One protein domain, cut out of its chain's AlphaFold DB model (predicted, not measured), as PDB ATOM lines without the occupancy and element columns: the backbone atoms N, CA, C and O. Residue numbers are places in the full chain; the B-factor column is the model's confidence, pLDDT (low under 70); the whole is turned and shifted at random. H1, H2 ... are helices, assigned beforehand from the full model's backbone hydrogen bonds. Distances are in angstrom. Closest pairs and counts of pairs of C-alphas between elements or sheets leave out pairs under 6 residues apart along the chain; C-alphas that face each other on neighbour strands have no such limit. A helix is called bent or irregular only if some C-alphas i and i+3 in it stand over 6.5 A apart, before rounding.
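Overview. This is residues 7 to 195 of the 196 residues of an uncharacterized protein of marine sediment metagenome (UniProt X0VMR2). This is an elongated stack of helices running back and forth along the long axis: H3 and H5 form two sides, and between them lie H4a, an arm of the longest helix H4, and H2b, an arm of H2, nearly in line. H4b, the other arm of H4, crosses H5; H2a crosses H3; H1 is joined to this body near its last residues, while residues 7 to 15 of H1 stick out. The printed part has 189 residues with five named helices, H1 to H5 in chain order, and no named strand; the class is all helix. It is only just compact, close to loose, with a radius of gyration of the C-alphas of 19.0 A, and spans 71 by 37 by 29 A.

Along the chain. H4, residues 115 to 151, was assigned by its hydrogen bonds as one helix but is bent, with C-alphas 129 and 132 6.7 A apart; its arms are H4a, residues 115 to 129, 20.7 A, and H4b, residues 132 to 151, 27.6 A. H5, residues 163 to 194, is 47.2 A long and ends at C-alpha 194 (183.279, 205.475, 159.546). H3, residues 84 to 112, is 41.9 A long. H2, residues 45 to 64, was likewise assigned as one helix but is bent, with C-alphas 53 and 56 6.6 A apart; its arms are H2a, residues 45 to 53, 14.7 A, and H2b, residues 56 to 64, 12.1 A. H1, residues 7 to 41, is 49.2 A long, begins at C-alpha 7 (162.935, 140.409, 183.814) and is only just irregular, with C-alphas 32 and 35 6.6 A apart.

Arrangement. H4b and H5 form a hairpin at a steep tilt of 44 degrees; their closest C-alphas, of Val 141 and Gly 165, are 4.5 A apart. H3 and H4a form another, closest at Gly 105 and Gly 118, C-alphas 4.1 A apart. H2b touches H5, closest at the C-alphas of Ile 61 and Gly 169, 5.4 A. H2a touches H3 at a steep tilt of 51 degrees, closest at the C-alphas of Pro 53 and Ala 97, 3.9 A. H1 touches H2a with residues 36 to 40 alone, closest at the C-alphas of Ile 39 and Leu 48, 6.6 A. H3 and H5 are apart. Each O i to N i+4 pair is within hydrogen-bond range in H2b, H3, H4a and H5; the counts are 28 of 31 in H1, 15 of 16 in H4b and 2 of 5 in H2a, where 3 of 6 O i to N i+3 pairs are within range.

Size, cuts and confidence. The C-alphas farthest apart, of Asn 7 and Ile 195, are 73.5 A apart. The printed part has no cut. The links H2 to H3 and H4 to H5 are long. Residues 7 to 17, 66 to 70, 155 to 162 and 192 to 195 have pLDDT under 70.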
ATOM      1  N   ASN A   7     161.596 140.200 183.275       59.62
ATOM      2  CA  ASN A   7     162.935 140.409 183.814       59.62
ATOM      3  C   ASN A   7     163.940 140.863 182.749       59.62
ATOM      4  O   ASN A   7     164.710 141.774 183.021       59.62
ATOM      5  N   ILE A   8     163.887 140.316 181.530       61.53
ATOM      6  CA  ILE A   8     164.790 140.710 180.434       61.53
ATOM      7  C   ILE A   8     164.488 142.147 179.986       61.53
ATOM      8  O   ILE A   8     165.396 142.948 179.788       61.53
ATOM      9  N   TYR A   9     163.203 142.507 179.908       59.91
ATOM     10  CA  TYR A   9     162.779 143.865 179.550       59.91
ATOM     11  C   TYR A   9     163.176 144.918 180.601       59.91
ATOM     12  O   TYR A   9     163.553 146.040 180.262       59.91
ATOM     13  N   ASN A  10     163.095 144.566 181.886       62.44
ATOM     14  CA  ASN A  10     163.515 145.458 182.965       62.44
ATOM     15  C   ASN A  10     165.042 145.628 183.011       62.44
ATOM     16  O   ASN A  10     165.515 146.733 183.270       62.44
ATOM     17  N   ASP A  11     165.802 144.568 182.728       62.16
ATOM     18  CA  ASP A  11     167.265 144.616 182.713       62.16
ATOM     19  C   ASP A  11     167.781 145.491 181.552       62.16
ATOM     20  O   ASP A  11     168.591 146.394 181.765       62.16
ATOM     21  N   GLU A  12     167.230 145.349 180.338       62.88
ATOM     22  CA  GLU A  12     167.604 146.194 179.188       62.88
ATOM     23  C   GLU A  12     167.332 147.688 179.424       62.88
ATOM     24  O   GLU A  12     168.204 148.517 179.155       62.88
ATOM     25  N   ASN A  13     166.171 148.051 179.980       63.38
ATOM     26  CA  ASN A  13     165.862 149.452 180.289       63.38
ATOM     27  C   ASN A  13     166.776 150.025 181.382       63.38
ATOM     28  O   ASN A  13     167.247 151.155 181.254       63.38
ATOM     29  N   SER A  14     167.085 149.242 182.422       65.44
ATOM     30  CA  SER A  14     167.991 149.682 183.492       65.44
ATOM     31  C   SER A  14     169.424 149.916 182.989       65.44
ATOM     32  O   SER A  14     170.097 150.876 183.383       65.44
ATOM     33  N   ASN A  15     169.874 149.084 182.045       65.69
ATOM     34  CA  ASN A  15     171.160 149.254 181.387       65.69
ATOM     35  C   ASN A  15     171.166 150.510 180.503       65.69
ATOM     36  O   ASN A  15     172.123 151.273 180.546       65.69
ATOM     37  N   ILE A  16     170.106 150.798 179.747       69.19
ATOM     38  CA  ILE A  16     170.044 152.014 178.914       69.19
ATOM     39  C   ILE A  16     170.104 153.284 179.781       69.19
ATOM     40  O   ILE A  16     170.910 154.174 179.504       69.19
ATOM     41  N   GLU A  17     169.329 153.345 180.868       69.94
ATOM     42  CA  GLU A  17     169.335 154.501 181.775       69.94
ATOM     43  C   GLU A  17     170.712 154.737 182.415       69.94
ATOM     44  O   GLU A  17     171.207 155.866 182.437       69.94
ATOM     45  N   THR A  18     171.385 153.683 182.888       74.56
ATOM     46  CA  THR A  18     172.728 153.808 183.489       74.56
ATOM     47  C   THR A  18     173.766 154.351 182.506       74.56
ATOM     48  O   THR A  18     174.604 155.170 182.897       74.56
ATOM     49  N   HIS A  19     173.689 153.985 181.223       77.19
ATOM     50  CA  HIS A  19     174.586 154.532 180.199       77.19
ATOM     51  C   HIS A  19     174.381 156.038 179.996       77.19
ATOM     52  O   HIS A  19     175.362 156.757 179.801       77.19
ATOM     53  N   HIS A  20     173.144 156.531 180.090       81.25
ATOM     54  CA  HIS A  20     172.858 157.958 179.942       81.25
ATOM     55  C   HIS A  20     173.439 158.783 181.098       81.25
ATOM     56  O   HIS A  20     174.046 159.830 180.869       81.25
ATOM     57  N   TYR A  21     173.334 158.291 182.338       86.62
ATOM     58  CA  TYR A  21     173.940 158.962 183.494       86.62
ATOM     59  C   TYR A  21     175.468 159.002 183.405       86.62
ATOM     60  O   TYR A  21     176.073 160.030 183.707       86.62
ATOM     61  N   ILE A  22     176.102 157.915 182.952       88.00
ATOM     62  CA  ILE A  22     177.557 157.877 182.734       88.00
ATOM     63  C   ILE A  22     177.965 158.896 181.662       88.00
ATOM     64  O   ILE A  22     178.954 159.615 181.830       88.00
ATOM     65  N   GLY A  23     177.198 158.996 180.576       88.38
ATOM     66  CA  GLY A  23     177.419 159.997 179.537       88.38
ATOM     67  C   GLY A  23     177.281 161.420 180.043       88.38
ATOM     68  O   GLY A  23     178.159 162.244 179.803       88.38
ATOM     69  N   LEU A  24     176.238 161.695 180.819       91.31
ATOM     70  CA  LEU A  24     176.037 163.000 181.431       91.31
ATOM     71  C   LEU A  24     177.188 163.355 182.378       91.31
ATOM     72  O   LEU A  24     177.806 164.405 182.222       91.31
ATOM     73  N   ILE A  25     177.549 162.465 183.307       93.62
ATOM     74  CA  ILE A  25     178.647 162.705 184.255       93.62
ATOM     75  C   ILE A  25     179.967 162.920 183.511       93.62
ATOM     76  O   ILE A  25     180.672 163.892 183.784       93.62
ATOM     77  N   SER A  26     180.301 162.047 182.556       93.31
ATOM     78  CA  SER A  26     181.539 162.177 181.778       93.31
ATOM     79  C   SER A  26     181.578 163.476 180.975       93.31
ATOM     80  O   SER A  26     182.612 164.142 180.953       93.31
ATOM     81  N   TRP A  27     180.450 163.892 180.395       94.50
ATOM     82  CA  TRP A  27     180.356 165.151 179.670       94.50
ATOM     83  C   TRP A  27     180.607 166.355 180.587       94.50
ATOM     84  O   TRP A  27     181.443 167.198 180.266       94.50
ATOM     85  N   TYR A  28     179.977 166.408 181.765       95.56
ATOM     86  CA  TYR A  28     180.201 167.498 182.725       95.56
ATOM     87  C   TYR A  28     181.641 167.527 183.239       95.56
ATOM     88  O   TYR A  28     182.272 168.585 183.271       95.56
ATOM     89  N   VAL A  29     182.193 166.369 183.600       96.25
ATOM     90  CA  VAL A  29     183.577 166.274 184.077       96.25
ATOM     91  C   VAL A  29     184.551 166.773 183.009       96.25
ATOM     92  O   VAL A  29     185.449 167.549 183.320       96.25
ATOM     93  N   ILE A  30     184.366 166.390 181.747       95.75
ATOM     94  CA  ILE A  30     185.294 166.764 180.674       95.75
ATOM     95  C   ILE A  30     185.083 168.219 180.234       95.75
ATOM     96  O   ILE A  30     186.022 169.013 180.281       95.75
ATOM     97  N   PHE A  31     183.871 168.579 179.812       95.69
ATOM     98  CA  PHE A  31     183.601 169.846 179.122       95.69
ATOM     99  C   PHE A  31     183.291 171.009 180.066       95.69
ATOM    100  O   PHE A  31     183.601 172.151 179.745       95.69
ATOM    101  N   ILE A  32     182.730 170.754 181.247       96.00
ATOM    102  CA  ILE A  32     182.401 171.827 182.200       96.00
ATOM    103  C   ILE A  32     183.503 172.015 183.245       96.00
ATOM    104  O   ILE A  32     183.710 173.130 183.718       96.00
ATOM    105  N   VAL A  33     184.239 170.955 183.594       95.56
ATOM    106  CA  VAL A  33     185.280 171.024 184.631       95.56
ATOM    107  C   VAL A  33     186.682 171.004 184.029       95.56
ATOM    108  O   VAL A  33     187.399 171.999 184.126       95.56
ATOM    109  N   ILE A  34     187.096 169.902 183.398       95.94
ATOM    110  CA  ILE A  34     188.491 169.707 182.976       95.94
ATOM    111  C   ILE A  34     188.914 170.743 181.932       95.94
ATOM    112  O   ILE A  34     189.925 171.413 182.130       95.94
ATOM    113  N   ILE A  35     188.165 170.905 180.836       94.12
ATOM    114  CA  ILE A  35     188.559 171.820 179.753       94.12
ATOM    115  C   ILE A  35     188.643 173.278 180.245       94.12
ATOM    116  O   ILE A  35     189.696 173.888 180.046       94.12
ATOM    117  N   PRO A  36     187.639 173.841 180.947       93.19
ATOM    118  CA  PRO A  36     187.759 175.173 181.537       93.19
ATOM    119  C   PRO A  36     188.950 175.323 182.483       93.19
ATOM    120  O   PRO A  36     189.658 176.326 182.407       93.19
ATOM    121  N   LEU A  37     189.231 174.324 183.330       94.00
ATOM    122  CA  LEU A  37     190.400 174.355 184.214       94.00
ATOM    123  C   LEU A  37     191.719 174.378 183.432       94.00
ATOM    124  O   LEU A  37     192.625 175.126 183.802       94.00
ATOM    125  N   LEU A  38     191.824 173.618 182.339       93.06
ATOM    126  CA  LEU A  38     192.997 173.645 181.459       93.06
ATOM    127  C   LEU A  38     193.167 175.014 180.785       93.06
ATOM    128  O   LEU A  38     194.279 175.546 180.757       93.06
ATOM    129  N   ILE A  39     192.072 175.619 180.308       91.44
ATOM    130  CA  ILE A  39     192.082 176.969 179.721       91.44
ATOM    131  C   ILE A  39     192.565 177.991 180.757       91.44
ATOM    132  O   ILE A  39     193.493 178.754 180.483       91.44
ATOM    133  N   ILE A  40     192.022 177.957 181.975       91.56
ATOM    134  CA  ILE A  40     192.427 178.862 183.061       91.56
ATOM    135  C   ILE A  40     193.905 178.658 183.425       91.56
ATOM    136  O   ILE A  40     194.640 179.633 183.599       91.56
ATOM    137  N   HIS A  41     194.369 177.406 183.493       91.12
ATOM    138  CA  HIS A  41     195.762 177.092 183.814       91.12
ATOM    139  C   HIS A  41     196.746 177.591 182.743       91.12
ATOM    140  O   HIS A  41     197.853 178.016 183.072       91.12
ATOM    141  N   SER A  42     196.325 177.642 181.474       86.31
ATOM    142  CA  SER A  42     197.111 178.213 180.367       86.31
ATOM    143  C   SER A  42     197.236 179.752 180.375       86.31
ATOM    144  O   SER A  42     197.723 180.337 179.411       86.31
ATOM    145  N   LYS A  43     196.877 180.415 181.488       70.50
ATOM    146  CA  LYS A  43     197.000 181.868 181.747       70.50
ATOM    147  C   LYS A  43     196.108 182.788 180.913       70.50
ATOM    148  O   LYS A  43     196.288 184.002 180.976       70.50
ATOM    149  N   SER A  44     195.107 182.266 180.208       77.00
ATOM    150  CA  SER A  44     194.102 183.109 179.557       77.00
ATOM    151  C   SER A  44     192.715 182.851 180.127       77.00
ATOM    152  O   SER A  44     191.883 182.168 179.540       77.00
ATOM    153  N   PHE A  45     192.431 183.462 181.281       83.06
ATOM    154  CA  PHE A  45     191.052 183.552 181.774       83.06
ATOM    155  C   PHE A  45     190.130 184.205 180.729       83.06
ATOM    156  O   PHE A  45     188.964 183.846 180.608       83.06
ATOM    157  N   ASN A  46     190.682 185.114 179.920       84.94
ATOM    158  CA  ASN A  46     189.971 185.756 178.824       84.94
ATOM    159  C   ASN A  46     189.600 184.807 177.681       84.94
ATOM    160  O   ASN A  46     188.632 185.111 176.993       84.94
ATOM    161  N   GLU A  47     190.304 183.690 177.473       87.81
ATOM    162  CA  GLU A  47     189.928 182.703 176.452       87.81
ATOM    163  C   GLU A  47     188.638 181.957 176.825       87.81
ATOM    164  O   GLU A  47     187.922 181.477 175.943       87.81
ATOM    165  N   LEU A  48     188.287 181.890 178.116       91.00
ATOM    166  CA  LEU A  48     187.103 181.160 178.572       91.00
ATOM    167  C   LEU A  48     185.815 181.704 177.941       91.00
ATOM    168  O   LEU A  48     184.919 180.933 177.600       91.00
ATOM    169  N   LYS A  49     185.742 183.018 177.708       90.94
ATOM    170  CA  LYS A  49     184.578 183.642 177.068       90.94
ATOM    171  C   LYS A  49     184.362 183.165 175.628       90.94
ATOM    172  O   LYS A  49     183.234 183.214 175.167       90.94
ATOM    173  N   TYR A  50     185.397 182.715 174.913       89.56
ATOM    174  CA  TYR A  50     185.252 182.158 173.561       89.56
ATOM    175  C   TYR A  50     184.878 180.676 173.598       89.56
ATOM    176  O   TYR A  50     184.222 180.183 172.688       89.56
ATOM    177  N   TYR A  51     185.264 179.971 174.662       92.06
ATOM    178  CA  TYR A  51     184.908 178.571 174.859       92.06
ATOM    179  C   TYR A  51     183.434 178.394 175.245       92.06
ATOM    180  O   TYR A  51     182.748 177.552 174.669       92.06
ATOM    181  N   LEU A  52     182.938 179.199 176.192       93.94
ATOM    182  CA  LEU A  52     181.589 179.061 176.751       93.94
ATOM    183  C   LEU A  52     180.464 179.027 175.687       93.94
ATOM    184  O   LEU A  52     179.649 178.110 175.764       93.94
ATOM    185  N   PRO A  53     180.421 179.918 174.672       92.50
ATOM    186  CA  PRO A  53     179.393 179.911 173.624       92.50
ATOM    187  C   PRO A  53     179.427 178.700 172.692       92.50
ATOM    188  O   PRO A  53     178.534 178.562 171.875       92.50
ATOM    189  N   ILE A  54     180.483 177.882 172.738       90.94
ATOM    190  CA  ILE A  54     180.646 176.702 171.876       90.94
ATOM    191  C   ILE A  54     180.181 175.433 172.609       90.94
ATOM    192  O   ILE A  54     179.916 174.403 171.986       90.94
ATOM    193  N   ILE A  55     180.077 175.484 173.942       93.12
ATOM    194  CA  ILE A  55     179.718 174.329 174.772       93.12
ATOM    195  C   ILE A  55     178.341 173.774 174.394       93.12
ATOM    196  O   ILE A  55     178.187 172.555 174.326       93.12
ATOM    197  N   ASP A  56     177.356 174.633 174.132       92.12
ATOM    198  CA  ASP A  56     176.010 174.219 173.720       92.12
ATOM    199  C   ASP A  56     176.009 173.533 172.347       92.12
ATOM    200  O   ASP A  56     175.354 172.505 172.177       92.12
ATOM    201  N   LEU A  57     176.812 174.018 171.398       91.56
ATOM    202  CA  LEU A  57     176.994 173.402 170.086       91.56
ATOM    203  C   LEU A  57     177.536 171.983 170.220       91.56
ATOM    204  O   LEU A  57     177.010 171.045 169.618       91.56
ATOM    205  N   ILE A  58     178.583 171.822 171.031       91.94
ATOM    206  CA  ILE A  58     179.197 170.519 171.293       91.94
ATOM    207  C   ILE A  58     178.179 169.605 171.979       91.94
ATOM    208  O   ILE A  58     178.005 168.461 171.557       91.94
ATOM    209  N   ALA A  59     177.475 170.104 172.996       92.25
ATOM    210  CA  ALA A  59     176.447 169.349 173.704       92.25
ATOM    211  C   ALA A  59     175.348 168.855 172.754       92.25
ATOM    212  O   ALA A  59     174.984 167.678 172.792       92.25
ATOM    213  N   ASN A  60     174.872 169.728 171.864       90.75
ATOM    214  CA  ASN A  60     173.853 169.410 170.873       90.75
ATOM    215  C   ASN A  60     174.338 168.290 169.942       90.75
ATOM    216  O   ASN A  60     173.666 167.268 169.843       90.75
ATOM    217  N   ILE A  61     175.547 168.398 169.366       89.56
ATOM    218  CA  ILE A  61     176.119 167.339 168.509       89.56
ATOM    219  C   ILE A  61     176.166 166.001 169.231       89.56
ATOM    220  O   ILE A  61     175.717 165.002 168.673       89.56
ATOM    221  N   PHE A  62     176.724 165.969 170.442       88.44
ATOM    222  CA  PHE A  62     176.877 164.727 171.196       88.44
ATOM    223  C   PHE A  62     175.522 164.110 171.544       88.44
ATOM    224  O   PHE A  62     175.387 162.892 171.510       88.44
ATOM    225  N   SER A  63     174.514 164.939 171.815       89.06
ATOM    226  CA  SER A  63     173.181 164.470 172.194       89.06
ATOM    227  C   SER A  63     172.363 163.970 171.006       89.06
ATOM    228  O   SER A  63     171.596 163.020 171.151       89.06
ATOM    229  N   VAL A  64     172.536 164.572 169.823       85.31
ATOM    230  CA  VAL A  64     171.848 164.127 168.598       85.31
ATOM    231  C   VAL A  64     172.612 163.051 167.836       85.31
ATOM    232  O   VAL A  64     172.039 162.419 166.956       85.31
ATOM    233  N   SER A  65     173.894 162.833 168.135       80.25
ATOM    234  CA  SER A  65     174.728 161.847 167.443       80.25
ATOM    235  C   SER A  65     174.840 160.543 168.230       80.25
ATOM    236  O   SER A  65     174.891 160.522 169.453       80.25
ATOM    237  N   GLY A  66     174.938 159.417 167.528       69.06
ATOM    238  CA  GLY A  66     174.999 158.086 168.134       69.06
ATOM    239  C   GLY A  66     173.803 157.204 167.770       69.06
ATOM    240  O   GLY A  66     172.709 157.677 167.461       69.06
ATOM    241  N   LYS A  67     174.016 155.886 167.817       64.75
ATOM    242  CA  LYS A  67     172.970 154.878 167.576       64.75
ATOM    243  C   LYS A  67     171.946 154.937 168.706       64.75
ATOM    244  O   LYS A  67     172.372 154.944 169.854       64.75
ATOM    245  N   GLU A  68     170.643 154.940 168.414       63.69
ATOM    246  CA  GLU A  68     169.565 155.135 169.409       63.69
ATOM    247  C   GLU A  68     169.688 154.219 170.637       63.69
ATOM    248  O   GLU A  68     169.407 154.640 171.753       63.69
ATOM    249  N   ASN A  69     170.170 152.988 170.450       58.97
ATOM    250  CA  ASN A  69     170.375 152.012 171.522       58.97
ATOM    251  C   ASN A  69     171.682 152.192 172.322       58.97
ATOM    252  O   ASN A  69     171.972 151.391 173.207       58.97
ATOM    253  N   LYS A  70     172.504 153.189 171.982       66.69
ATOM    254  CA  LYS A  70     173.798 153.519 172.607       66.69
ATOM    255  C   LYS A  70     174.051 155.033 172.661       66.69
ATOM    256  O   LYS A  70     175.209 155.451 172.694       66.69
ATOM    257  N   GLN A  71     173.008 155.869 172.631       75.31
ATOM    258  CA  GLN A  71     173.152 157.324 172.762       75.31
ATOM    259  C   GLN A  71     173.474 157.690 174.214       75.31
ATOM    260  O   GLN A  71     172.637 158.170 174.968       75.31
ATOM    261  N   ILE A  72     174.731 157.470 174.589       83.44
ATOM    262  CA  ILE A  72     175.273 157.728 175.926       83.44
ATOM    263  C   ILE A  72     175.031 159.188 176.349       83.44
ATOM    264  O   ILE A  72     174.775 159.457 177.513       83.44
ATOM    265  N   PHE A  73     175.047 160.135 175.408       88.50
ATOM    266  CA  PHE A  73     174.914 161.567 175.693       88.50
ATOM    267  C   PHE A  73     173.510 162.134 175.453       88.50
ATOM    268  O   PHE A  73     173.345 163.348 175.482       88.50
ATOM    269  N   LYS A  74     172.489 161.295 175.233       86.12
ATOM    270  CA  LYS A  74     171.132 161.741 174.869       86.12
ATOM    271  C   LYS A  74     170.545 162.783 175.828       86.12
ATOM    272  O   LYS A  74     169.889 163.726 175.395       86.12
ATOM    273  N   ASP A  75     170.785 162.605 177.124       88.94
ATOM    274  CA  ASP A  75     170.232 163.465 178.172       88.94
ATOM    275  C   ASP A  75     171.102 164.695 178.478       88.94
ATOM    276  O   ASP A  75     170.729 165.508 179.320       88.94
ATOM    277  N   VAL A  76     172.237 164.878 177.792       91.44
ATOM    278  CA  VAL A  76     173.094 166.059 177.977       91.44
ATOM    279  C   VAL A  76     172.392 167.314 177.460       91.44
ATOM    280  O   VAL A  76     172.343 168.316 178.175       91.44
ATOM    281  N   TYR A  77     171.828 167.256 176.251       90.50
ATOM    282  CA  TYR A  77     171.183 168.391 175.598       90.50
ATOM    283  C   TYR A  77     169.997 167.947 174.737       90.50
ATOM    284  O   TYR A  77     170.155 167.224 173.756       90.50
ATOM    285  N   SER A  78     168.797 168.424 175.056       87.31
ATOM    286  CA  SER A  78     167.594 168.127 174.279       87.31
ATOM    287  C   SER A  78     166.786 169.385 174.005       87.31
ATOM    288  O   SER A  78     166.460 170.145 174.912       87.31
ATOM    289  N   LEU A  79     166.378 169.560 172.746       83.19
ATOM    290  CA  LEU A  79     165.450 170.621 172.339       83.19
ATOM    291  C   LEU A  79     164.052 170.445 172.942       83.19
ATOM    292  O   LEU A  79     163.258 171.381 172.995       83.19
ATOM    293  N   SER A  80     163.713 169.221 173.337       85.38
ATOM    294  CA  SER A  80     162.425 168.866 173.922       85.38
ATOM    295  C   SER A  80     162.679 167.816 175.002       85.38
ATOM    296  O   SER A  80     162.506 166.619 174.754       85.38
ATOM    297  N   PRO A  81     163.182 168.241 176.176       85.44
ATOM    298  CA  PRO A  81     163.559 167.326 177.240       85.44
ATOM    299  C   PRO A  81     162.326 166.563 177.724       85.44
ATOM    300  O   PRO A  81     161.301 167.150 178.066       85.44
ATOM    301  N   ASN A  82     162.431 165.239 177.741       84.69
ATOM    302  CA  ASN A  82     161.371 164.328 178.178       84.69
ATOM    303  C   ASN A  82     161.513 163.920 179.654       84.69
ATOM    304  O   ASN A  82     160.658 163.212 180.181       84.69
ATOM    305  N   ASN A  83     162.587 164.353 180.318       88.69
ATOM    306  CA  ASN A  83     162.860 164.094 181.724       88.69
ATOM    307  C   ASN A  83     163.519 165.315 182.391       88.69
ATOM    308  O   ASN A  83     164.073 166.197 181.726       88.69
ATOM    309  N   ILE A  84     163.446 165.370 183.724       90.44
ATOM    310  CA  ILE A  84     163.934 166.512 184.509       90.44
ATOM    311  C   ILE A  84     165.455 166.683 184.421       90.44
ATOM    312  O   ILE A  84     165.948 167.807 184.456       90.44
ATOM    313  N   VAL A  85     166.194 165.583 184.268       90.50
ATOM    314  CA  VAL A  85     167.658 165.586 184.193       90.50
ATOM    315  C   VAL A  85     168.107 166.287 182.913       90.50
ATOM    316  O   VAL A  85     168.881 167.239 182.971       90.50
ATOM    317  N   SER A  86     167.538 165.893 181.776       90.62
ATOM    318  CA  SER A  86     167.765 166.518 180.476       90.62
ATOM    319  C   SER A  86     167.305 167.976 180.453       90.62
ATOM    320  O   SER A  86     168.000 168.832 179.900       90.62
ATOM    321  N   PHE A  87     166.187 168.299 181.113       93.62
ATOM    322  CA  PHE A  87     165.728 169.682 181.251       93.62
ATOM    323  C   PHE A  87     166.735 170.551 182.013       93.62
ATOM    324  O   PHE A  87     167.117 171.617 181.528       93.62
ATOM    325  N   ILE A  88     167.186 170.103 183.189       95.19
ATOM    326  CA  ILE A  88     168.171 170.836 183.995       95.19
ATOM    327  C   ILE A  88     169.480 170.969 183.218       95.19
ATOM    328  O   ILE A  88     170.025 172.069 183.136       95.19
ATOM    329  N   SER A  89     169.947 169.878 182.606       94.88
ATOM    330  CA  SER A  89     171.212 169.868 181.876       94.88
ATOM    331  C   SER A  89     171.201 170.831 180.692       94.88
ATOM    332  O   SER A  89     172.084 171.680 180.581       94.88
ATOM    333  N   THR A  90     170.158 170.779 179.859       93.88
ATOM    334  CA  THR A  90     170.017 171.665 178.693       93.88
ATOM    335  C   THR A  90     170.000 173.134 179.116       93.88
ATOM    336  O   THR A  90     170.722 173.951 178.551       93.88
ATOM    337  N   ASN A  91     169.223 173.486 180.147       94.75
ATOM    338  CA  ASN A  91     169.154 174.870 180.620       94.75
ATOM    339  C   ASN A  91     170.471 175.348 181.237       94.75
ATOM    340  O   ASN A  91     170.853 176.498 181.035       94.75
ATOM    341  N   PHE A  92     171.177 174.482 181.967       96.25
ATOM    342  CA  PHE A  92     172.479 174.822 182.534       96.25
ATOM    343  C   PHE A  92     173.520 175.080 181.438       96.25
ATOM    344  O   PHE A  92     174.244 176.073 181.490       96.25
ATOM    345  N   ILE A  93     173.548 174.238 180.405       95.50
ATOM    346  CA  ILE A  93     174.426 174.411 179.244       95.50
ATOM    347  C   ILE A  93     174.090 175.706 178.493       95.50
ATOM    348  O   ILE A  93     174.991 176.495 178.207       95.50
ATOM    349  N   ASN A  94     172.802 175.978 178.262       93.81
ATOM    350  CA  ASN A  94     172.350 177.231 177.650       93.81
ATOM    351  C   ASN A  94     172.769 178.451 178.468       93.81
ATOM    352  O   ASN A  94     173.240 179.439 177.912       93.81
ATOM    353  N   LEU A  95     172.646 178.385 179.795       95.62
ATOM    354  CA  LEU A  95     173.080 179.462 180.677       95.62
ATOM    355  C   LEU A  95     174.580 179.750 180.518       95.62
ATOM    356  O   LEU A  95     174.968 180.916 180.423       95.62
ATOM    357  N   LEU A  96     175.420 178.712 180.457       95.56
ATOM    358  CA  LEU A  96     176.859 178.866 180.237       95.56
ATOM    359  C   LEU A  96     177.161 179.493 178.871       95.56
ATOM    360  O   LEU A  96     177.932 180.452 178.804       95.56
ATOM    361  N   ALA A  97     176.512 179.015 177.808       94.62
ATOM    362  CA  ALA A  97     176.695 179.551 176.462       94.62
ATOM    363  C   ALA A  97     176.301 181.032 176.374       94.62
ATOM    364  O   ALA A  97     177.096 181.867 175.934       94.62
ATOM    365  N   LEU A  98     175.124 181.390 176.898       94.81
ATOM    366  CA  LEU A  98     174.648 182.776 176.939       94.81
ATOM    367  C   LEU A  98     175.529 183.672 177.813       94.81
ATOM    368  O   LEU A  98     175.743 184.835 177.474       94.81
ATOM    369  N   THR A  99     176.093 183.136 178.896       95.75
ATOM    370  CA  THR A  99     177.080 183.859 179.713       95.75
ATOM    371  C   THR A  99     178.335 184.173 178.902       95.75
ATOM    372  O   THR A  99     178.833 185.297 178.954       95.75
ATOM    373  N   GLY A 100     178.822 183.220 178.102       94.81
ATOM    374  CA  GLY A 100     179.929 183.450 177.175       94.81
ATOM    375  C   GLY A 100     179.623 184.535 176.139       94.81
ATOM    376  O   GLY A 100     180.442 185.430 175.920       94.81
ATOM    377  N   VAL A 101     178.427 184.501 175.541       95.44
ATOM    378  CA  VAL A 101     177.973 185.515 174.573       95.44
ATOM    379  C   VAL A 101     177.932 186.898 175.224       95.44
ATOM    380  O   VAL A 101     178.507 187.853 174.696       95.44
ATOM    381  N   ALA A 102     177.315 187.003 176.402       96.38
ATOM    382  CA  ALA A 102     177.231 188.252 177.150       96.38
ATOM    383  C   ALA A 102     178.622 188.791 177.513       96.38
ATOM    384  O   ALA A 102     178.893 189.982 177.345       96.38
ATOM    385  N   TRP A 103     179.534 187.919 177.948       96.00
ATOM    386  CA  TRP A 103     180.903 188.309 178.271       96.00
ATOM    387  C   TRP A 103     181.637 188.864 177.043       96.00
ATOM    388  O   TRP A 103     182.247 189.929 177.137       96.00
ATOM    389  N   ASN A 104     181.530 188.232 175.871       94.50
ATOM    390  CA  ASN A 104     182.128 188.778 174.645       94.50
ATOM    391  C   ASN A 104     181.596 190.174 174.306       94.50
ATOM    392  O   ASN A 104     182.380 191.073 174.002       94.50
ATOM    393  N   GLY A 105     180.284 190.376 174.424       95.19
ATOM    394  CA  GLY A 105     179.661 191.686 174.255       95.19
ATOM    395  C   GLY A 105     180.220 192.754 175.180       95.19
ATOM    396  O   GLY A 105     180.613 193.833 174.734       95.19
ATOM    397  N   VAL A 106     180.282 192.444 176.476       96.38
ATOM    398  CA  VAL A 106     180.813 193.351 177.502       96.38
ATOM    399  C   VAL A 106     182.288 193.661 177.251       96.38
ATOM    400  O   VAL A 106     182.693 194.819 177.327       96.38
ATOM    401  N   ASP A 107     183.093 192.658 176.899       94.50
ATOM    402  CA  ASP A 107     184.514 192.843 176.593       94.50
ATOM    403  C   ASP A 107     184.721 193.768 175.384       94.50
ATOM    404  O   ASP A 107     185.555 194.676 175.435       94.50
ATOM    405  N   VAL A 108     183.925 193.603 174.321       93.38
ATOM    406  CA  VAL A 108     183.946 194.508 173.160       93.38
ATOM    407  C   VAL A 108     183.503 195.913 173.555       93.38
ATOM    408  O   VAL A 108     184.178 196.880 173.191       93.38
ATOM    409  N   ALA A 109     182.429 196.041 174.339       95.12
ATOM    410  CA  ALA A 109     181.929 197.337 174.786       95.12
ATOM    411  C   ALA A 109     182.979 198.118 175.582       95.12
ATOM    412  O   ALA A 109     183.170 199.313 175.348       95.12
ATOM    413  N   ILE A 110     183.698 197.441 176.482       95.00
ATOM    414  CA  ILE A 110     184.767 198.042 177.286       95.00
ATOM    415  C   ILE A 110     185.952 198.431 176.397       95.00
ATOM    416  O   ILE A 110     186.410 199.574 176.452       95.00
ATOM    417  N   LYS A 111     186.434 197.517 175.544       91.94
ATOM    418  CA  LYS A 111     187.611 197.756 174.689       91.94
ATOM    419  C   LYS A 111     187.399 198.881 173.685       91.94
ATOM    420  O   LYS A 111     188.317 199.662 173.444       91.94
ATOM    421  N   ARG A 112     186.197 198.977 173.111       89.69
ATOM    422  CA  ARG A 112     185.846 200.016 172.134       89.69
ATOM    423  C   ARG A 112     185.220 201.258 172.758       89.69
ATOM    424  O   ARG A 112     184.999 202.230 172.046       89.69
ATOM    425  N   LYS A 113     184.947 201.238 174.070       92.44
ATOM    426  CA  LYS A 113     184.206 202.287 174.788       92.44
ATOM    427  C   LYS A 113     182.846 202.599 174.135       92.44
ATOM    428  O   LYS A 113     182.397 203.740 174.157       92.44
ATOM    429  N   SER A 114     182.203 201.588 173.551       91.94
ATOM    430  CA  SER A 114     180.928 201.699 172.831       91.94
ATOM    431  C   SER A 114     179.992 200.576 173.265       91.94
ATOM    432  O   SER A 114     180.195 199.412 172.928       91.94
ATOM    433  N   MET A 115     178.939 200.921 174.010       94.00
ATOM    434  CA  MET A 115     177.911 199.952 174.411       94.00
ATOM    435  C   MET A 115     177.184 199.367 173.194       94.00
ATOM    436  O   MET A 115     176.838 198.187 173.189       94.00
ATOM    437  N   LEU A 116     176.996 200.183 172.154       92.69
ATOM    438  CA  LEU A 116     176.358 199.780 170.909       92.69
ATOM    439  C   LEU A 116     177.157 198.663 170.222       92.69
ATOM    440  O   LEU A 116     176.574 197.633 169.896       92.69
ATOM    441  N   ASP A 117     178.481 198.801 170.108       91.56
ATOM    442  CA  ASP A 117     179.345 197.779 169.493       91.56
ATOM    443  C   ASP A 117     179.242 196.441 170.239       91.56
ATOM    444  O   ASP A 117     179.139 195.383 169.617       91.56
ATOM    445  N   GLY A 118     179.225 196.484 171.576       94.69
ATOM    446  CA  GLY A 118     179.051 195.287 172.397       94.69
ATOM    447  C   GLY A 118     177.694 194.618 172.190       94.69
ATOM    448  O   GLY A 118     177.634 193.399 172.039       94.69
ATOM    449  N   ILE A 119     176.610 195.398 172.125       95.00
ATOM    450  CA  ILE A 119     175.262 194.880 171.843       95.00
ATOM    451  C   ILE A 119     175.209 194.216 170.469       95.00
ATOM    452  O   ILE A 119     174.692 193.107 170.355       95.00
ATOM    453  N   PHE A 120     175.773 194.846 169.438       93.62
ATOM    454  CA  PHE A 120     175.804 194.259 168.099       93.62
ATOM    455  C   PHE A 120     176.565 192.934 168.066       93.62
ATOM    456  O   PHE A 120     176.068 191.970 167.484       93.62
ATOM    457  N   VAL A 121     177.715 192.851 168.740       93.44
ATOM    458  CA  VAL A 121     178.452 191.587 168.864       93.44
ATOM    459  C   VAL A 121     177.616 190.527 169.581       93.44
ATOM    460  O   VAL A 121     177.518 189.413 169.072       93.44
ATOM    461  N   MET A 122     176.938 190.861 170.688       95.31
ATOM    462  CA  MET A 122     176.049 189.909 171.374       95.31
ATOM    463  C   MET A 122     174.925 189.409 170.474       95.31
ATOM    464  O   MET A 122     174.635 188.220 170.485       95.31
ATOM    465  N   VAL A 123     174.298 190.292 169.693       94.50
ATOM    466  CA  VAL A 123     173.215 189.911 168.775       94.50
ATOM    467  C   VAL A 123     173.730 188.965 167.693       94.50
ATOM    468  O   VAL A 123     173.102 187.936 167.445       94.50
ATOM    469  N   ILE A 124     174.877 189.275 167.078       93.00
ATOM    470  CA  ILE A 124     175.487 188.413 166.054       93.00
ATOM    471  C   ILE A 124     175.815 187.041 166.645       93.00
ATOM    472  O   ILE A 124     175.409 186.027 166.077       93.00
ATOM    473  N   MET A 125     176.490 187.014 167.796       93.25
ATOM    474  CA  MET A 125     176.843 185.770 168.476       93.25
ATOM    475  C   MET A 125     175.595 184.983 168.867       93.25
ATOM    476  O   MET A 125     175.492 183.821 168.521       93.25
ATOM    477  N   TYR A 126     174.583 185.604 169.473       92.19
ATOM    478  CA  TYR A 126     173.338 184.923 169.836       92.19
ATOM    479  C   TYR A 126     172.644 184.272 168.627       92.19
ATOM    480  O   TYR A 126     172.158 183.144 168.703       92.19
ATOM    481  N   VAL A 127     172.618 184.944 167.474       90.69
ATOM    482  CA  VAL A 127     172.063 184.351 166.250       90.69
ATOM    483  C   VAL A 127     172.923 183.176 165.768       90.69
ATOM    484  O   VAL A 127     172.380 182.115 165.447       90.69
ATOM    485  N   ALA A 128     174.244 183.356 165.723       87.50
ATOM    486  CA  ALA A 128     175.182 182.395 165.147       87.50
ATOM    487  C   ALA A 128     175.441 181.166 166.035       87.50
ATOM    488  O   ALA A 128     175.529 180.059 165.506       87.50
ATOM    489  N   THR A 129     175.524 181.344 167.354       84.38
ATOM    490  CA  THR A 129     175.855 180.293 168.327       84.38
ATOM    491  C   THR A 129     174.633 179.687 168.990       84.38
ATOM    492  O   THR A 129     174.710 178.547 169.416       84.38
ATOM    493  N   TYR A 130     173.500 180.391 169.061       84.06
ATOM    494  CA  TYR A 130     172.319 179.867 169.747       84.06
ATOM    495  C   TYR A 130     171.182 179.557 168.770       84.06
ATOM    496  O   TYR A 130     170.781 178.400 168.624       84.06
ATOM    497  N   LEU A 131     170.668 180.551 168.037       87.19
ATOM    498  CA  LEU A 131     169.447 180.368 167.235       87.19
ATOM    499  C   LEU A 131     169.624 179.411 166.050       87.19
ATOM    500  O   LEU A 131     168.836 178.478 165.887       87.19
ATOM    501  N   ILE A 132     170.639 179.643 165.215       87.31
ATOM    502  CA  ILE A 132     170.886 178.822 164.024       87.31
ATOM    503  C   ILE A 132     171.214 177.367 164.401       87.31
ATOM    504  O   ILE A 132     170.529 176.461 163.921       87.31
ATOM    505  N   PRO A 133     172.221 177.091 165.247       85.69
ATOM    506  CA  PRO A 133     172.649 175.721 165.516       85.69
ATOM    507  C   PRO A 133     171.629 174.883 166.279       85.69
ATOM    508  O   PRO A 133     171.594 173.674 166.054       85.69
ATOM    509  N   THR A 134     170.760 175.500 167.090       84.88
ATOM    510  CA  THR A 134     169.650 174.810 167.771       84.88
ATOM    511  C   THR A 134     168.886 173.894 166.808       84.88
ATOM    512  O   THR A 134     168.647 172.737 167.134       84.88
ATOM    513  N   GLN A 135     168.574 174.365 165.597       84.31
ATOM    514  CA  GLN A 135     167.908 173.560 164.558       84.31
ATOM    515  C   GLN A 135     168.875 173.065 163.469       84.31
ATOM    516  O   GLN A 135     168.680 172.000 162.881       84.31
ATOM    517  N   GLY A 136     169.937 173.827 163.201       84.69
ATOM    518  CA  GLY A 136     170.903 173.554 162.140       84.69
ATOM    519  C   GLY A 136     171.752 172.308 162.388       84.69
ATOM    520  O   GLY A 136     172.006 171.559 161.444       84.69
ATOM    521  N   ILE A 137     172.146 172.045 163.641       87.75
ATOM    522  CA  ILE A 137     172.934 170.855 163.996       87.75
ATOM    523  C   ILE A 137     172.125 169.572 163.740       87.75
ATOM    524  O   ILE A 137     172.581 168.763 162.927       87.75
ATOM    525  N   PRO A 138     170.916 169.382 164.317       84.94
ATOM    526  CA  PRO A 138     170.095 168.210 164.014       84.94
ATOM    527  C   PRO A 138     169.843 168.030 162.514       84.94
ATOM    528  O   PRO A 138     169.906 166.912 162.000       84.94
ATOM    529  N   PHE A 139     169.578 169.120 161.787       85.75
ATOM    530  CA  PHE A 139     169.353 169.064 160.344       85.75
ATOM    531  C   PHE A 139     170.581 168.535 159.590       85.75
ATOM    532  O   PHE A 139     170.458 167.603 158.796       85.75
ATOM    533  N   ALA A 140     171.766 169.089 159.848       85.50
ATOM    534  CA  ALA A 140     172.981 168.712 159.131       85.50
ATOM    535  C   ALA A 140     173.459 167.295 159.458       85.50
ATOM    536  O   ALA A 140     173.900 166.581 158.556       85.50
ATOM    537  N   VAL A 141     173.339 166.884 160.724       83.88
ATOM    538  CA  VAL A 141     173.644 165.519 161.175       83.88
ATOM    539  C   VAL A 141     172.807 164.511 160.384       83.88
ATOM    540  O   VAL A 141     173.363 163.618 159.743       83.88
ATOM    541  N   ASN A 142     171.485 164.714 160.335       82.50
ATOM    542  CA  ASN A 142     170.574 163.842 159.592       82.50
ATOM    543  C   ASN A 142     170.830 163.890 158.075       82.50
ATOM    544  O   ASN A 142     170.873 162.852 157.418       82.50
ATOM    545  N   PHE A 143     171.050 165.083 157.513       84.62
ATOM    546  CA  PHE A 143     171.290 165.267 156.080       84.62
ATOM    547  C   PHE A 143     172.562 164.561 155.593       84.62
ATOM    548  O   PHE A 143     172.554 163.909 154.545       84.62
ATOM    549  N   LEU A 144     173.667 164.689 156.333       82.06
ATOM    550  CA  LEU A 144     174.934 164.064 155.951       82.06
ATOM    551  C   LEU A 144     174.887 162.551 156.094       82.06
ATOM    552  O   LEU A 144     175.363 161.843 155.205       82.06
ATOM    553  N   GLN A 145     174.261 162.059 157.157       78.50
ATOM    554  CA  GLN A 145     174.053 160.632 157.321       78.50
ATOM    555  C   GLN A 145     173.193 160.049 156.195       78.50
ATOM    556  O   GLN A 145     173.588 159.053 155.595       78.50
ATOM    557  N   GLU A 146     172.076 160.692 155.842       82.00
ATOM    558  CA  GLU A 146     171.214 160.231 154.748       82.00
ATOM    559  C   GLU A 146     171.971 160.162 153.416       82.00
ATOM    560  O   GLU A 146     171.843 159.187 152.667       82.00
ATOM    561  N   LYS A 147     172.797 161.171 153.114       84.81
ATOM    562  CA  LYS A 147     173.616 161.179 151.895       84.81
ATOM    563  C   LYS A 147     174.648 160.057 151.873       84.81
ATOM    564  O   LYS A 147     174.831 159.432 150.828       84.81
ATOM    565  N   ILE A 148     175.311 159.803 152.998       82.19
ATOM    566  CA  ILE A 148     176.347 158.772 153.098       82.19
ATOM    567  C   ILE A 148     175.727 157.374 153.041       82.19
ATOM    568  O   ILE A 148     176.217 156.531 152.292       82.19
ATOM    569  N   ASP A 149     174.619 157.136 153.742       80.44
ATOM    570  CA  ASP A 149     173.928 155.843 153.711       80.44
ATOM    571  C   ASP A 149     173.439 155.501 152.296       80.44
ATOM    572  O   ASP A 149     173.649 154.377 151.830       80.44
ATOM    573  N   LYS A 150     172.892 156.490 151.568       83.75
ATOM    574  CA  LYS A 150     172.537 156.337 150.146       83.75
ATOM    575  C   LYS A 150     173.752 156.016 149.274       83.75
ATOM    576  O   LYS A 150     173.666 155.121 148.438       83.75
ATOM    577  N   ALA A 151     174.874 156.712 149.466       83.81
ATOM    578  CA  ALA A 151     176.097 156.481 148.691       83.81
ATOM    579  C   ALA A 151     176.723 155.098 148.955       83.81
ATOM    580  O   ALA A 151     177.326 154.511 148.061       83.81
ATOM    581  N   LEU A 152     176.555 154.563 150.167       83.38
ATOM    582  CA  LEU A 152     177.060 153.248 150.569       83.38
ATOM    583  C   LEU A 152     176.079 152.096 150.285       83.38
ATOM    584  O   LEU A 152     176.333 150.976 150.731       83.38
ATOM    585  N   TYR A 153     174.963 152.346 149.584       77.50
ATOM    586  CA  TYR A 153     173.879 151.375 149.352       77.50
ATOM    587  C   TYR A 153     173.358 150.708 150.638       77.50
ATOM    588  O   TYR A 153     172.855 149.582 150.621       77.50
ATOM    589  N   LYS A 154     173.465 151.397 151.777       72.88
ATOM    590  CA  LYS A 154     172.884 150.941 153.037       72.88
ATOM    591  C   LYS A 154     171.461 151.470 153.130       72.88
ATOM    592  O   LYS A 154     171.167 152.593 152.724       72.88
ATOM    593  N   LYS A 155     170.553 150.663 153.684       67.38
ATOM    594  CA  LYS A 155     169.226 151.162 154.050       67.38
ATOM    595  C   LYS A 155     169.440 152.249 155.100       67.38
ATOM    596  O   LYS A 155     169.933 151.930 156.179       67.38
ATOM    597  N   TYR A 156     169.102 153.493 154.753       63.97
ATOM    598  CA  TYR A 156     169.132 154.609 155.691       63.97
ATOM    599  C   TYR A 156     168.330 154.216 156.926       63.97
ATOM    600  O   TYR A 156     167.133 153.919 156.844       63.97
ATOM    601  N   ASP A 157     169.030 154.145 158.044       64.06
ATOM    602  CA  ASP A 157     168.464 153.800 159.332       64.06
ATOM    603  C   ASP A 157     168.603 155.043 160.198       64.06
ATOM    604  O   ASP A 157     169.680 155.339 160.722       64.06
ATOM    605  N   LYS A 158     167.499 155.788 160.318       59.91
ATOM    606  CA  LYS A 158     167.411 157.000 161.143       59.91
ATOM    607  C   LYS A 158     167.862 156.734 162.589       59.91
ATOM    608  O   LYS A 158     168.301 157.652 163.270       59.91
ATOM    609  N   ASN A 159     167.838 155.471 163.017       55.59
ATOM    610  CA  ASN A 159     168.173 155.050 164.368       55.59
ATOM    611  C   ASN A 159     169.674 154.727 164.533       55.59
ATOM    612  O   ASN A 159     170.130 154.413 165.635       55.59
ATOM    613  N   LYS A 160     170.479 154.810 163.459       60.50
ATOM    614  CA  LYS A 160     171.932 154.562 163.468       60.50
ATOM    615  C   LYS A 160     172.737 155.799 163.088       60.50
ATOM    616  O   LYS A 160     173.470 155.779 162.103       60.50
ATOM    617  N   ILE A 161     172.657 156.850 163.899       61.31
ATOM    618  CA  ILE A 161     173.534 158.011 163.728       61.31
ATOM    619  C   ILE A 161     174.968 157.600 164.091       61.31
ATOM    620  O   ILE A 161     175.337 157.510 165.256       61.31
ATOM    621  N   ASP A 162     175.750 157.222 163.079       69.88
ATOM    622  CA  ASP A 162     177.117 156.707 163.227       69.88
ATOM    623  C   ASP A 162     178.147 157.858 163.247       69.88
ATOM    624  O   ASP A 162     177.782 159.035 163.283       69.88
ATOM    625  N   ILE A 163     179.447 157.544 163.200       75.12
ATOM    626  CA  ILE A 163     180.557 158.528 163.171       75.12
ATOM    627  C   ILE A 163     180.354 159.692 162.175       75.12
ATOM    628  O   ILE A 163     180.804 160.812 162.408       75.12
ATOM    629  N   TYR A 164     179.630 159.451 161.082       76.25
ATOM    630  CA  TYR A 164     179.305 160.455 160.071       76.25
ATOM    631  C   TYR A 164     178.388 161.575 160.578       76.25
ATOM    632  O   TYR A 164     178.515 162.711 160.122       76.25
ATOM    633  N   GLY A 165     177.510 161.281 161.540       75.25
ATOM    634  CA  GLY A 165     176.683 162.291 162.195       75.25
ATOM    635  C   GLY A 165     177.535 163.276 162.995       75.25
ATOM    636  O   GLY A 165     177.419 164.484 162.806       75.25
ATOM    637  N   TYR A 166     178.491 162.763 163.779       82.56
ATOM    638  CA  TYR A 166     179.457 163.592 164.507       82.56
ATOM    639  C   TYR A 166     180.259 164.493 163.561       82.56
ATOM    640  O   TYR A 166     180.393 165.689 163.818       82.56
ATOM    641  N   LEU A 167     180.742 163.948 162.437       83.25
ATOM    642  CA  LEU A 167     181.434 164.737 161.412       83.25
ATOM    643  C   LEU A 167     180.542 165.849 160.854       83.25
ATOM    644  O   LEU A 167     181.010 166.972 160.672       83.25
ATOM    645  N   GLY A 168     179.261 165.564 160.623       81.62
ATOM    646  CA  GLY A 168     178.320 166.566 160.147       81.62
ATOM    647  C   GLY A 168     178.073 167.700 161.126       81.62
ATOM    648  O   GLY A 168     178.097 168.865 160.728       81.62
ATOM    649  N   GLY A 169     177.934 167.374 162.409       84.69
ATOM    650  CA  GLY A 169     177.881 168.369 163.473       84.69
ATOM    651  C   GLY A 169     179.138 169.244 163.519       84.69
ATOM    652  O   GLY A 169     179.040 170.469 163.557       84.69
ATOM    653  N   ILE A 170     180.324 168.629 163.458       88.06
ATOM    654  CA  ILE A 170     181.608 169.350 163.495       88.06
ATOM    655  C   ILE A 170     181.739 170.301 162.299       88.06
ATOM    656  O   ILE A 170     182.156 171.446 162.475       88.06
ATOM    657  N   ILE A 171     181.344 169.867 161.097       87.50
ATOM    658  CA  ILE A 171     181.336 170.726 159.902       87.50
ATOM    659  C   ILE A 171     180.445 171.951 160.130       87.50
ATOM    660  O   ILE A 171     180.863 173.065 159.815       87.50
ATOM    661  N   VAL A 172     179.255 171.773 160.713       86.00
ATOM    662  CA  VAL A 172     178.369 172.899 161.042       86.00
ATOM    663  C   VAL A 172     179.022 173.852 162.032       86.00
ATOM    664  O   VAL A 172     179.007 175.051 161.772       86.00
ATOM    665  N   ILE A 173     179.641 173.355 163.109       89.06
ATOM    666  CA  ILE A 173     180.353 174.219 164.066       89.06
ATOM    667  C   ILE A 173     181.426 175.042 163.356       89.06
ATOM    668  O   ILE A 173     181.473 176.255 163.535       89.06
ATOM    669  N   ILE A 174     182.259 174.409 162.525       90.00
ATOM    670  CA  ILE A 174     183.339 175.104 161.813       90.00
ATOM    671  C   ILE A 174     182.768 176.195 160.902       90.00
ATOM    672  O   ILE A 174     183.279 177.317 160.892       90.00
ATOM    673  N   VAL A 175     181.704 175.887 160.153       89.69
ATOM    674  CA  VAL A 175     181.047 176.848 159.254       89.69
ATOM    675  C   VAL A 175     180.440 178.009 160.039       89.69
ATOM    676  O   VAL A 175     180.682 179.160 159.679       89.69
ATOM    677  N   LEU A 176     179.694 177.729 161.111       89.12
ATOM    678  CA  LEU A 176     179.055 178.757 161.933       89.12
ATOM    679  C   LEU A 176     180.086 179.651 162.613       89.12
ATOM    680  O   LEU A 176     179.978 180.867 162.509       89.12
ATOM    681  N   TYR A 177     181.124 179.067 163.208       89.00
ATOM    682  CA  TYR A 177     182.183 179.820 163.874       89.00
ATOM    683  C   TYR A 177     182.980 180.686 162.888       89.00
ATOM    684  O   TYR A 177     183.289 181.846 163.160       89.00
ATOM    685  N   THR A 178     183.270 180.158 161.694       90.69
ATOM    686  CA  THR A 178     183.944 180.925 160.631       90.69
ATOM    687  C   THR A 178     183.075 182.087 160.154       90.69
ATOM    688  O   THR A 178     183.570 183.196 159.943       90.69
ATOM    689  N   LEU A 179     181.776 181.845 159.975       89.94
ATOM    690  CA  LEU A 179     180.818 182.865 159.567       89.94
ATOM    691  C   LEU A 179     180.676 183.944 160.644       89.94
ATOM    692  O   LEU A 179     180.770 185.125 160.322       89.94
ATOM    693  N   GLU A 180     180.527 183.553 161.908       88.81
ATOM    694  CA  GLU A 180     180.465 184.454 163.059       88.81
ATOM    695  C   GLU A 180     181.702 185.353 163.133       88.81
ATOM    696  O   GLU A 180     181.575 186.580 163.153       88.81
ATOM    697  N   TYR A 181     182.896 184.755 163.088       90.44
ATOM    698  CA  TYR A 181     184.156 185.494 163.110       90.44
ATOM    699  C   TYR A 181     184.231 186.521 161.973       90.44
ATOM    700  O   TYR A 181     184.567 187.685 162.203       90.44
ATOM    701  N   ASN A 182     183.879 186.112 160.750       91.25
ATOM    702  CA  ASN A 182     183.904 187.001 159.592       91.25
ATOM    703  C   ASN A 182     182.867 188.128 159.698       91.25
ATOM    704  O   ASN A 182     183.189 189.264 159.351       91.25
ATOM    705  N   LEU A 183     181.658 187.852 160.202       90.38
ATOM    706  CA  LEU A 183     180.621 188.869 160.407       90.38
ATOM    707  C   LEU A 183     181.044 189.909 161.444       90.38
ATOM    708  O   LEU A 183     180.947 191.110 161.180       90.38
ATOM    709  N   ILE A 184     181.549 189.459 162.597       88.69
ATOM    710  CA  ILE A 184     182.030 190.351 163.658       88.69
ATOM    711  C   ILE A 184     183.200 191.187 163.137       88.69
ATOM    712  O   ILE A 184     183.193 192.409 163.278       88.69
ATOM    713  N   LYS A 185     184.180 190.557 162.481       89.12
ATOM    714  CA  LYS A 185     185.334 191.260 161.911       89.12
ATOM    715  C   LYS A 185     184.906 192.321 160.896       89.12
ATOM    716  O   LYS A 185     185.321 193.471 161.015       89.12
ATOM    717  N   TYR A 186     184.053 191.957 159.940       89.69
ATOM    718  CA  TYR A 186     183.557 192.871 158.911       89.69
ATOM    719  C   TYR A 186     182.810 194.068 159.515       89.69
ATOM    720  O   TYR A 186     183.069 195.215 159.147       89.69
ATOM    721  N   TYR A 187     181.935 193.815 160.493       86.94
ATOM    722  CA  TYR A 187     181.219 194.865 161.215       86.94
ATOM    723  C   TYR A 187     182.180 195.833 161.924       86.94
ATOM    724  O   TYR A 187     182.070 197.054 161.776       86.94
ATOM    725  N   LEU A 188     183.166 195.298 162.649       83.62
ATOM    726  CA  LEU A 188     184.129 196.113 163.390       83.62
ATOM    727  C   LEU A 188     185.046 196.929 162.462       83.62
ATOM    728  O   LEU A 188     185.373 198.070 162.808       83.62
ATOM    729  N   GLU A 189     185.425 196.379 161.302       86.62
ATOM    730  CA  GLU A 189     186.236 197.057 160.282       86.62
ATOM    731  C   GLU A 189     185.494 198.227 159.624       86.62
ATOM    732  O   GLU A 189     186.079 199.303 159.481       86.62
ATOM    733  N   ILE A 190     184.214 198.064 159.269       84.50
ATOM    734  CA  ILE A 190     183.404 199.162 158.711       84.50
ATOM    735  C   ILE A 190     183.334 200.324 159.695       84.50
ATOM    736  O   ILE A 190     183.614 201.461 159.317       84.50
ATOM    737  N   LEU A 191     183.034 200.041 160.965       72.19
ATOM    738  CA  LEU A 191     182.919 201.083 161.983       72.19
ATOM    739  C   LEU A 191     184.237 201.808 162.249       72.19
ATOM    740  O   LEU A 191     184.241 203.008 162.501       72.19
ATOM    741  N   SER A 192     185.366 201.098 162.171       69.94
ATOM    742  CA  SER A 192     186.685 201.730 162.303       69.94
ATOM    743  C   SER A 192     186.987 202.738 161.188       69.94
ATOM    744  O   SER A 192     187.772 203.654 161.399       69.94
ATOM    745  N   LYS A 193     186.352 202.588 160.016       68.19
ATOM    746  CA  LYS A 193     186.514 203.488 158.866       68.19
ATOM    747  C   LYS A 193     185.491 204.625 158.838       68.19
ATOM    748  O   LYS A 193     185.702 205.592 158.115       68.19
ATOM    749  N   SER A 194     184.384 204.507 159.571       61.12
ATOM    750  CA  SER A 194     183.279 205.475 159.546       61.12
ATOM    751  C   SER A 194     183.291 206.484 160.699       61.12
ATOM    752  O   SER A 194     182.423 207.351 160.734       61.12
ATOM    753  N   ILE A 195     184.239 206.380 161.637       54.75
ATOM    754  CA  ILE A 195     184.468 207.382 162.685       54.75
ATOM    755  C   ILE A 195     185.693 208.215 162.259       54.75
ATOM    756  O   ILE A 195     186.802 207.682 162.331       54.75
TER     757      ILE A 195